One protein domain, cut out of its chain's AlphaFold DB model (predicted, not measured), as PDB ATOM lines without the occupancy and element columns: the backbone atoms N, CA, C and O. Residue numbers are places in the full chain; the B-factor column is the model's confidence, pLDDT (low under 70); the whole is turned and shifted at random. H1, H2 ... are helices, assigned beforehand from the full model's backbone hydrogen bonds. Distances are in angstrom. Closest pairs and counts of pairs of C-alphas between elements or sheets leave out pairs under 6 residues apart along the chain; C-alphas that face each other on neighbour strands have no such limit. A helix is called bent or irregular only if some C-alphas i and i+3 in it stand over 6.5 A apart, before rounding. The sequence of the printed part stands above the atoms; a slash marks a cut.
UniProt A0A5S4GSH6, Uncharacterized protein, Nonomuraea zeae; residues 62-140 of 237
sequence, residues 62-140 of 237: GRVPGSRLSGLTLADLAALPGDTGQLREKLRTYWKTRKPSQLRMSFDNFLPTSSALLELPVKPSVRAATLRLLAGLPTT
ATOM      1  N   GLY A  62      21.944  12.645  83.594       49.41
ATOM      2  CA  GLY A  62      21.679  14.077  83.535       49.41
ATOM      3  C   GLY A  62      20.461  14.494  82.719       49.41
ATOM      4  O   GLY A  62      19.893  15.520  83.070       49.41
ATOM      5  N   ARG A  63      20.009  13.742  81.707       55.09
ATOM      6  CA  ARG A  63      18.808  14.104  80.925       55.09
ATOM      7  C   ARG A  63      17.532  13.854  81.719       55.09
ATOM      8  O   ARG A  63      17.446  12.893  82.477       55.09
ATOM      9  N   VAL A  64      16.527  14.706  81.519       55.12
ATOM     10  CA  VAL A  64      15.218  14.517  82.153       55.12
ATOM     11  C   VAL A  64      14.326  13.610  81.293       55.12
ATOM     12  O   VAL A  64      13.943  14.030  80.196       55.12
ATOM     13  N   PRO A  65      13.970  12.395  81.764       49.16
ATOM     14  CA  PRO A  65      13.074  11.495  81.040       49.16
ATOM     15  C   PRO A  65      11.710  12.151  80.791       49.16
ATOM     16  O   PRO A  65      11.200  12.857  81.658       49.16
ATOM     17  N   GLY A  66      11.126  11.936  79.609       49.69
ATOM     18  CA  GLY A  66       9.789  12.445  79.260       49.69
ATOM     19  C   GLY A  66       9.698  13.954  78.990       49.69
ATOM     20  O   GLY A  66       8.625  14.454  78.659       49.69
ATOM     21  N   SER A  67      10.802  14.705  79.081       55.47
ATOM     22  CA  SER A  67      10.779  16.142  78.804       55.47
ATOM     23  C   SER A  67      10.644  16.427  77.305       55.47
ATOM     24  O   SER A  67      11.517  16.088  76.505       55.47
ATOM     25  N   ARG A  68       9.592  17.169  76.928       55.00
ATOM     26  CA  ARG A  68       9.440  17.760  75.578       55.00
ATOM     27  C   ARG A  68      10.552  18.779  75.250       55.00
ATOM     28  O   ARG A  68      10.735  19.154  74.092       55.00
ATOM     29  N   LEU A  69      11.326  19.211  76.251       60.41
ATOM     30  CA  LEU A  69      12.570  19.977  76.105       60.41
ATOM     31  C   LEU A  69      13.771  19.013  76.053       60.41
ATOM     32  O   LEU A  69      14.677  19.064  76.886       60.41
ATOM     33  N   SER A  70      13.730  18.094  75.085       56.28
ATOM     34  CA  SER A  70      14.700  17.014  74.881       56.28
ATOM     35  C   SER A  70      16.140  17.524  74.777       56.28
ATOM     36  O   SER A  70      16.508  18.190  73.813       56.28
ATOM     37  N   GLY A  71      16.974  17.200  75.768       64.50
ATOM     38  CA  GLY A  71      18.403  17.537  75.790       64.50
ATOM     39  C   GLY A  71      18.842  18.493  76.901       64.50
ATOM     40  O   GLY A  71      20.037  18.731  77.012       64.50
ATOM     41  N   LEU A  72      17.924  19.016  77.727       74.69
ATOM     42  CA  LEU A  72      18.304  19.707  78.967       74.69
ATOM     43  C   LEU A  72      18.724  18.704  80.044       74.69
ATOM     44  O   LEU A  72      18.051  17.688  80.261       74.69
ATOM     45  N   THR A  73      19.813  19.025  80.736       79.56
ATOM     46  CA  THR A  73      20.275  18.286  81.908       79.56
ATOM     47  C   THR A  73      19.730  18.860  83.220       79.56
ATOM     48  O   THR A  73      19.271  20.000  83.265       79.56
ATOM     49  N   LEU A  74      19.826  18.117  84.330       80.81
ATOM     50  CA  LEU A  74      19.543  18.656  85.672       80.81
ATOM     51  C   LEU A  74      20.412  19.882  86.008       80.81
ATOM     52  O   LEU A  74      19.928  20.817  86.646       80.81
ATOM     53  N   ALA A  75      21.669  19.903  85.554       84.50
ATOM     54  CA  ALA A  75      22.553  21.053  85.723       84.50
ATOM     55  C   ALA A  75      22.056  22.265  84.918       84.50
ATOM     56  O   ALA A  75      22.020  23.377  85.444       84.50
ATOM     57  N   ASP A  76      21.587  22.043  83.685       86.75
ATOM     58  CA  ASP A  76      20.989  23.107  82.874       86.75
ATOM     59  C   ASP A  76      19.749  23.695  83.550       86.75
ATOM     60  O   ASP A  76      19.608  24.916  83.600       86.75
ATOM     61  N   LEU A  77      18.882  22.847  84.118       88.31
ATOM     62  CA  LEU A  77      17.695  23.289  84.856       88.31
ATOM     63  C   LEU A  77      18.054  24.135  86.081       88.31
ATOM     64  O   LEU A  77      17.421  25.163  86.327       88.31
ATOM     65  N   ALA A  78      19.078  23.728  86.834       88.12
ATOM     66  CA  ALA A  78      19.552  24.469  88.002       88.12
ATOM     67  C   ALA A  78      20.154  25.839  87.632       88.12
ATOM     68  O   ALA A  78      20.089  26.781  88.436       88.12
ATOM     69  N   ALA A  79      20.715  25.947  86.424       92.12
ATOM     70  CA  ALA A  79      21.325  27.154  85.873       92.12
ATOM     71  C   ALA A  79      20.333  28.086  85.151       92.12
ATOM     72  O   ALA A  79      20.739  29.154  84.685       92.12
ATOM     73  N   LEU A  80      19.050  27.719  85.032       95.06
ATOM     74  CA  LEU A  80      18.049  28.596  84.426       95.06
ATOM     75  C   LEU A  80      17.857  29.878  85.262       95.06
ATOM     76  O   LEU A  80      17.795  29.810  86.495       95.06
ATOM     77  N   PRO A  81      17.740  31.050  84.613       96.69
ATOM     78  CA  PRO A  81      17.534  32.316  85.304       96.69
ATOM     79  C   PRO A  81      16.073  32.482  85.752       96.69
ATOM     80  O   PRO A  81      15.139  32.021  85.097       96.69
ATOM     81  N   GLY A  82      15.883  33.178  86.875       96.69
ATOM     82  CA  GLY A  82      14.565  33.526  87.422       96.69
ATOM     83  C   GLY A  82      13.970  34.828  86.876       96.69
ATOM     84  O   GLY A  82      12.916  35.251  87.343       96.69
ATOM     85  N   ASP A  83      14.646  35.470  85.924       97.94
ATOM     86  CA  ASP A  83      14.145  36.629  85.186       97.94
ATOM     87  C   ASP A  83      13.524  36.185  83.852       97.94
ATOM     88  O   ASP A  83      14.076  35.333  83.153       97.94
ATOM     89  N   THR A  84      12.380  36.764  83.481       97.81
ATOM     90  CA  THR A  84      11.623  36.366  82.284       97.81
ATOM     91  C   THR A  84      12.377  36.666  80.983       97.81
ATOM     92  O   THR A  84      12.347  35.841  80.065       97.81
ATOM     93  N   GLY A  85      13.077  37.801  80.896       97.62
ATOM     94  CA  GLY A  85      13.847  38.181  79.708       97.62
ATOM     95  C   GLY A  85      15.081  37.299  79.525       97.62
ATOM     96  O   GLY A  85      15.288  36.717  78.458       97.62
ATOM     97  N   GLN A  86      15.848  37.108  80.599       97.69
ATOM     98  CA  GLN A  86      17.009  36.218  80.597       97.69
ATOM     99  C   GLN A  86      16.612  34.765  80.313       97.69
ATOM    100  O   GLN A  86      17.319  34.065  79.586       97.69
ATOM    101  N   LEU A  87      15.471  34.303  80.841       97.38
ATOM    102  CA  LEU A  87      14.958  32.960  80.566       97.38
ATOM    103  C   LEU A  87      14.624  32.796  79.083       97.38
ATOM    104  O   LEU A  87      15.023  31.798  78.479       97.38
ATOM    105  N   ARG A  88      13.948  33.782  78.477       96.69
ATOM    106  CA  ARG A  88      13.643  33.783  77.038       96.69
ATOM    107  C   ARG A  88      14.916  33.672  76.201       96.69
ATOM    108  O   ARG A  88      14.966  32.850  75.287       96.69
ATOM    109  N   GLU A  89      15.955  34.435  76.526       95.56
ATOM    110  CA  GLU A  89      17.217  34.385  75.781       95.56
ATOM    111  C   GLU A  89      17.997  33.086  76.016       95.56
ATOM    112  O   GLU A  89      18.528  32.502  75.068       95.56
ATOM    113  N   LYS A  90      17.980  32.533  77.236       93.00
ATOM    114  CA  LYS A  90      18.554  31.206  77.505       93.00
ATOM    115  C   LYS A  90      17.857  30.118  76.680       93.00
ATOM    116  O   LYS A  90      18.528  29.277  76.078       93.00
ATOM    117  N   LEU A  91      16.525  30.166  76.600       91.69
ATOM    118  CA  LEU A  91      15.717  29.274  75.767       91.69
ATOM    119  C   LEU A  91      15.988  29.474  74.271       91.69
ATOM    120  O   LEU A  91      16.001  28.496  73.527       91.69
ATOM    121  N   ARG A  92      16.250  30.707  73.822       92.06
ATOM    122  CA  ARG A  92      16.648  30.999  72.437       92.06
ATOM    123  C   ARG A  92      17.986  30.364  72.092       92.06
ATOM    124  O   ARG A  92      18.104  29.744  71.038       92.06
ATOM    125  N   THR A  93      18.975  30.491  72.970       89.69
ATOM    126  CA  THR A  93      20.280  29.842  72.799       89.69
ATOM    127  C   THR A  93      20.116  28.332  72.703       89.69
ATOM    128  O   THR A  93      20.629  27.723  71.771       89.69
ATOM    129  N   TYR A  94      19.325  27.739  73.596       84.50
ATOM    130  CA  TYR A  94      19.030  26.309  73.560       84.50
ATOM    131  C   TYR A  94      18.266  25.875  72.296       84.50
ATOM    132  O   TYR A  94      18.532  24.817  71.733       84.50
ATOM    133  N   TRP A  95      17.333  26.692  71.805       84.62
ATOM    134  CA  TRP A  95      16.662  26.440  70.530       84.62
ATOM    135  C   TRP A  95      17.668  26.422  69.371       84.62
ATOM    136  O   TRP A  95      17.636  25.487  68.576       84.62
ATOM    137  N   LYS A  96      18.617  27.369  69.323       85.06
ATOM    138  CA  LYS A  96      19.655  27.453  68.275       85.06
ATOM    139  C   LYS A  96      20.653  26.290  68.278       85.06
ATOM    140  O   LYS A  96      21.220  26.001  67.231       85.06
ATOM    141  N   THR A  97      20.896  25.640  69.419       79.88
ATOM    142  CA  THR A  97      21.845  24.512  69.506       79.88
ATOM    143  C   THR A  97      21.251  23.180  69.045       79.88
ATOM    144  O   THR A  97      21.981  22.195  68.914       79.88
ATOM    145  N   ARG A  98      19.939  23.118  68.777       73.19
ATOM    146  CA  ARG A  98      19.301  21.932  68.191       73.19
ATOM    147  C   ARG A  98      19.818  21.706  66.773       73.19
ATOM    148  O   ARG A  98      20.043  22.655  66.026       73.19
ATOM    149  N   LYS A  99      19.994  20.436  66.385       64.25
ATOM    150  CA  LYS A  99      20.476  20.102  65.034       64.25
ATOM    151  C   LYS A  99      19.530  20.707  63.983       64.25
ATOM    152  O   LYS A  99      18.321  20.695  64.213       64.25
ATOM    153  N   PRO A 100      20.017  21.153  62.811       59.62
ATOM    154  CA  PRO A 100      19.159  21.698  61.752       59.62
ATOM    155  C   PRO A 100      18.008  20.769  61.342       59.62
ATOM    156  O   PRO A 100      16.893  21.226  61.127       59.62
ATOM    157  N   SER A 101      18.227  19.449  61.360       54.19
ATOM    158  CA  SER A 101      17.180  18.439  61.126       54.19
ATOM    159  C   SER A 101      16.082  18.391  62.205       54.19
ATOM    160  O   SER A 101      15.012  17.827  61.982       54.19
ATOM    161  N   GLN A 102      16.329  18.983  63.376       55.56
ATOM    162  CA  GLN A 102      15.412  19.108  64.513       55.56
ATOM    163  C   GLN A 102      14.807  20.519  64.636       55.56
ATOM    164  O   GLN A 102      13.830  20.699  65.368       55.56
ATOM    165  N   LEU A 103      15.341  21.514  63.914       61.69
ATOM    166  CA  LEU A 103      14.800  22.874  63.809       61.69
ATOM    167  C   LEU A 103      13.589  22.892  62.863       61.69
ATOM    168  O   LEU A 103      13.590  23.535  61.821       61.69
ATOM    169  N   ARG A 104      12.530  22.162  63.224       67.00
ATOM    170  CA  ARG A 104      11.290  22.084  62.427       67.00
ATOM    171  C   ARG A 104      10.308  23.223  62.726       67.00
ATOM    172  O   ARG A 104       9.206  23.227  62.192       67.00
ATOM    173  N   MET A 105      10.664  24.159  63.613       77.19
ATOM    174  CA  MET A 105       9.777  25.239  64.052       77.19
ATOM    175  C   MET A 105      10.543  26.519  64.399       77.19
ATOM    176  O   MET A 105      11.665  26.463  64.912       77.19
ATOM    177  N   SER A 106       9.906  27.668  64.147       87.56
ATOM    178  CA  SER A 106      10.394  28.989  64.555       87.56
ATOM    179  C   SER A 106      10.563  29.081  66.075       87.56
ATOM    180  O   SER A 106       9.981  28.299  66.831       87.56
ATOM    181  N   PHE A 107      11.340  30.062  66.541       88.44
ATOM    182  CA  PHE A 107      11.500  30.295  67.976       88.44
ATOM    183  C   PHE A 107      10.163  30.595  68.671       88.44
ATOM    184  O   PHE A 107       9.921  30.096  69.768       88.44
ATOM    185  N   ASP A 108       9.267  31.335  68.017       89.00
ATOM    186  CA  ASP A 108       7.952  31.647  68.582       89.00
ATOM    187  C   ASP A 108       7.064  30.401  68.704       89.00
ATOM    188  O   ASP A 108       6.377  30.248  69.708       89.00
ATOM    189  N   ASN A 109       7.158  29.449  67.769       85.50
ATOM    190  CA  ASN A 109       6.480  28.151  67.884       85.50
ATOM    191  C   ASN A 109       7.153  27.223  68.912       85.50
ATOM    192  O   ASN A 109       6.509  26.340  69.484       85.50
ATOM    193  N   PHE A 110       8.444  27.434  69.182       86.62
ATOM    194  CA  PHE A 110       9.174  26.734  70.232       86.62
ATOM    195  C   PHE A 110       8.850  27.265  71.635       86.62
ATOM    196  O   PHE A 110       8.783  26.482  72.574       86.62
ATOM    197  N   LEU A 111       8.627  28.563  71.832       90.44
ATOM    198  CA  LEU A 111       8.436  29.138  73.170       90.44
ATOM    199  C   LEU A 111       7.315  28.501  74.011       90.44
ATOM    200  O   LEU A 111       7.570  28.213  75.185       90.44
ATOM    201  N   PRO A 112       6.129  28.175  73.461       89.69
ATOM    202  CA  PRO A 112       5.085  27.445  74.182       89.69
ATOM    203  C   PRO A 112       5.539  26.075  74.712       89.69
ATOM    204  O   PRO A 112       4.945  25.505  75.632       89.69
ATOM    205  N   THR A 113       6.629  25.535  74.158       85.81
ATOM    206  CA  THR A 113       7.280  24.313  74.626       85.81
ATOM    207  C   THR A 113       7.898  24.430  76.006       85.81
ATOM    208  O   THR A 113       8.083  23.406  76.667       85.81
ATOM    209  N   SER A 114       8.183  25.648  76.456       89.88
ATOM    210  CA  SER A 114       8.720  25.905  77.790       89.88
ATOM    211  C   SER A 114       7.739  25.585  78.922       89.88
ATOM    212  O   SER A 114       8.182  25.435  80.054       89.88
ATOM    213  N   SER A 115       6.449  25.360  78.632       89.56
ATOM    214  CA  SER A 115       5.468  24.818  79.594       89.56
ATOM    215  C   SER A 115       5.928  23.527  80.273       89.56
ATOM    216  O   SER A 115       5.621  23.321  81.442       89.56
ATOM    217  N   ALA A 116       6.758  22.719  79.606       86.50
ATOM    218  CA  ALA A 116       7.371  21.546  80.220       86.50
ATOM    219  C   ALA A 116       8.204  21.889  81.471       86.50
ATOM    220  O   ALA A 116       8.247  21.084  82.392       86.50
ATOM    221  N   LEU A 117       8.814  23.084  81.562       90.25
ATOM    222  CA  LEU A 117       9.569  23.519  82.749       90.25
ATOM    223  C   LEU A 117       8.711  23.535  84.023       90.25
ATOM    224  O   LEU A 117       9.254  23.405  85.118       90.25
ATOM    225  N   LEU A 118       7.385  23.663  83.898       90.25
ATOM    226  CA  LEU A 118       6.465  23.635  85.035       90.25
ATOM    227  C   LEU A 118       6.378  22.243  85.684       90.25
ATOM    228  O   LEU A 118       6.018  22.130  86.850       90.25
ATOM    229  N   GLU A 119       6.760  21.181  84.986       84.75
ATOM    230  CA  GLU A 119       6.762  19.815  85.527       84.75
ATOM    231  C   GLU A 119       8.171  19.368  85.960       84.75
ATOM    232  O   GLU A 119       8.352  18.299  86.543       84.75
ATOM    233  N   LEU A 120       9.184  20.201  85.704       86.00
ATOM    234  CA  LEU A 120      10.594  19.921  85.969       86.00
ATOM    235  C   LEU A 120      11.057  20.460  87.337       86.00
ATOM    236  O   LEU A 120      10.426  21.367  87.896       86.00
ATOM    237  N   PRO A 121      12.176  19.939  87.887       85.25
ATOM    238  CA  PRO A 121      12.735  20.395  89.156       85.25
ATOM    239  C   PRO A 121      13.484  21.722  88.973       85.25
ATOM    240  O   PRO A 121      14.710  21.788  89.035       85.25
ATOM    241  N   VAL A 122      12.742  22.793  88.706       89.44
ATOM    242  CA  VAL A 122      13.279  24.151  88.576       89.44
ATOM    243  C   VAL A 122      13.086  24.947  89.866       89.44
ATOM    244  O   VAL A 122      12.160  24.694  90.641       89.44
ATOM    245  N   LYS A 123      13.944  25.950  90.087       92.31
ATOM    246  CA  LYS A 123      13.815  26.884  91.218       92.31
ATOM    247  C   LYS A 123      12.460  27.618  91.164       92.31
ATOM    248  O   LYS A 123      11.983  27.907  90.062       92.31
ATOM    249  N   PRO A 124      11.868  28.019  92.308       93.19
ATOM    250  CA  PRO A 124      10.611  28.776  92.326       93.19
ATOM    251  C   PRO A 124      10.636  30.042  91.456       93.19
ATOM    252  O   PRO A 124       9.668  30.336  90.758       93.19
ATOM    253  N   SER A 125      11.768  30.752  91.422       95.62
ATOM    254  CA  SER A 125      11.947  31.936  90.573       95.62
ATOM    255  C   SER A 125      11.883  31.615  89.075       95.62
ATOM    256  O   SER A 125      11.250  32.348  88.322       95.62
ATOM    257  N   VAL A 126      12.456  30.487  88.639       96.25
ATOM    258  CA  VAL A 126      12.390  30.008  87.244       96.25
ATOM    259  C   VAL A 126      10.965  29.604  86.876       96.25
ATOM    260  O   VAL A 126      10.490  29.932  85.789       96.25
ATOM    261  N   ARG A 127      10.249  28.933  87.784       94.88
ATOM    262  CA  ARG A 127       8.832  28.586  87.597       94.88
ATOM    263  C   ARG A 127       7.979  29.838  87.399       94.88
ATOM    264  O   ARG A 127       7.241  29.921  86.421       94.88
ATOM    265  N   ALA A 128       8.137  30.834  88.269       95.69
ATOM    266  CA  ALA A 128       7.455  32.119  88.141       95.69
ATOM    267  C   ALA A 128       7.811  32.837  86.827       95.69
ATOM    268  O   ALA A 128       6.920  33.319  86.128       95.69
ATOM    269  N   ALA A 129       9.094  32.870  86.449       97.75
ATOM    270  CA  ALA A 129       9.537  33.443  85.178       97.75
ATOM    271  C   ALA A 129       8.929  32.727  83.967       97.75
ATOM    272  O   ALA A 129       8.535  33.392  83.010       97.75
ATOM    273  N   THR A 130       8.812  31.397  84.032       96.25
ATOM    274  CA  THR A 130       8.185  30.563  82.998       96.25
ATOM    275  C   THR A 130       6.696  30.882  82.882       96.25
ATOM    276  O   THR A 130       6.219  31.117  81.778       96.25
ATOM    277  N   LEU A 131       5.962  30.964  83.997       96.25
ATOM    278  CA  LEU A 131       4.541  31.333  83.977       96.25
ATOM    279  C   LEU A 131       4.323  32.723  83.371       96.25
ATOM    280  O   LEU A 131       3.458  32.874  82.515       96.25
ATOM    281  N   ARG A 132       5.143  33.720  83.739       97.31
ATOM    282  CA  ARG A 132       5.085  35.066  83.138       97.31
ATOM    283  C   ARG A 132       5.413  35.051  81.647       97.31
ATOM    284  O   ARG A 132       4.710  35.684  80.866       97.31
ATOM    285  N   LEU A 133       6.455  34.313  81.251       97.19
ATOM    286  CA  LEU A 133       6.841  34.146  79.850       97.19
ATOM    287  C   LEU A 133       5.681  33.573  79.037       97.19
ATOM    288  O   LEU A 133       5.333  34.133  78.004       97.19
ATOM    289  N   LEU A 134       5.089  32.477  79.518       95.38
ATOM    290  CA  LEU A 134       3.982  31.785  78.870       95.38
ATOM    291  C   LEU A 134       2.727  32.659  78.824       95.38
ATOM    292  O   LEU A 134       2.100  32.742  77.773       95.38
ATOM    293  N   ALA A 135       2.380  33.346  79.913       95.06
ATOM    294  CA  ALA A 135       1.223  34.239  79.967       95.06
ATOM    295  C   ALA A 135       1.294  35.377  78.932       95.06
ATOM    296  O   ALA A 135       0.258  35.815  78.442       95.06
ATOM    297  N   GLY A 136       2.502  35.824  78.570       95.00
ATOM    298  CA  GLY A 136       2.717  36.835  77.530       95.00
ATOM    299  C   GLY A 136       2.685  36.308  76.091       95.00
ATOM    300  O   GLY A 136       2.832  37.100  75.161       95.00
ATOM    301  N   LEU A 137       2.539  34.996  75.869       94.31
ATOM    302  CA  LEU A 137       2.484  34.430  74.519       94.31
ATOM    303  C   LEU A 137       1.067  34.541  73.930       94.31
ATOM    304  O   LEU A 137       0.098  34.216  74.615       94.31
ATOM    305  N   PRO A 138       0.923  34.877  72.633       91.81
ATOM    306  CA  PRO A 138      -0.387  34.956  71.975       91.81
ATOM    307  C   PRO A 138      -1.108  33.599  71.893       91.81
ATOM    308  O   PRO A 138      -2.332  33.540  71.752       91.81
ATOM    309  N   THR A 139      -0.353  32.502  71.992       89.19
ATOM    310  CA  THR A 139      -0.869  31.130  72.010       89.19
ATOM    311  C   THR A 139      -1.482  30.736  73.348       89.19
ATOM    312  O   THR A 139      -2.168  29.718  73.403       89.19
ATOM    313  N   THR A 140      -1.243  31.506  74.413       92.50
ATOM    314  CA  THR A 140      -1.760  31.180  75.738       92.50
ATOM    315  C   THR A 140      -3.220  31.590  75.858       92.50
ATOM    316  O   THR A 140      -3.586  32.743  75.625       92.50
TER     317      THR A 140
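Overview. This is residues 62 to 140 of the 237 residues of an uncharacterized protein of Nonomuraea zeae (UniProt A0A5S4GSH6). What shape do these atoms make? Two helices, H3 and H4, fold back on each other as a splayed hairpin, and a third, H2, crosses it, so that each of the three touches the other two. A short fourth helix, H1, is apart from these three, and residues 62 to 73, before it, have no named element. What is the make-up? The printed part has 79 residues, with four named helices in the order H1, H2, H3, H4 and no named strand; the class is all helix. How large is it? It is compact, with a radius of gyration of the C-alphas of 11.8 A and spans of 33 by 32 by 20 A.

Arrangement. How does H2, residues 84 to 96, stand to H3, residues 107 to 119? They touch, H3 with residues 107 to 111 alone, and the closest C-alphas are those of Arg 92 and Phe 107, 6.8 A apart. They run opposite ways at a steep tilt of 68 degrees, only just short of about perpendicular. Where is H4, residues 124 to 135? It touches H2, which meets it with residues 84 to 88 alone, about perpendicular at 79 degrees; the closest C-alphas, of Thr 84 and Ala 129, are 4.6 A apart. H3 and H4 form a helical hairpin: they touch and run opposite ways at a steep tilt of 40 degrees, with the closest C-alphas, of Leu 118 and Arg 127, 6.1 A apart. Where is H1, residues 74 to 78? It is apart from H2, H3 and H4, from H3 only just, with the closest C-alphas 8.4 A apart. What do the backbones show? Each O i to N i+4 pair is within hydrogen-bond range in H1, H2 and H4; in H3 it is 1 of 9, beside 8 of 10 O i to N i+3 pairs.

Along the chain. Where are the longer helices? H2 measures 18.4 A from its first to its last C-alpha, and C-alpha 84 is at (11.623, 36.366, 82.284). H3 measures 21.0 A and is neither bent nor irregular, but only just: C-alphas 109 and 112 are 6.5 A apart. Where are the other two? H1 measures 6.3 A and begins at C-alpha 74, (19.543, 18.656, 85.672). H4 measures 16.5 A and ends at C-alpha 135, (1.223, 34.239, 79.967).

Size, cuts and confidence. How far does it reach? The two C-alphas farthest apart are those of Ser 101 and Pro 124, at 33.5 A. Is it continuous? The printed part has no cut; the links H1 to H2 and H3 to H4 are tight, and H2 to H3, with 10 residues between them, is short. Where is confidence low? The mean pLDDT of the printed part is 83.6, and residues 62 to 71 and 99 to 104 of this model are under 70.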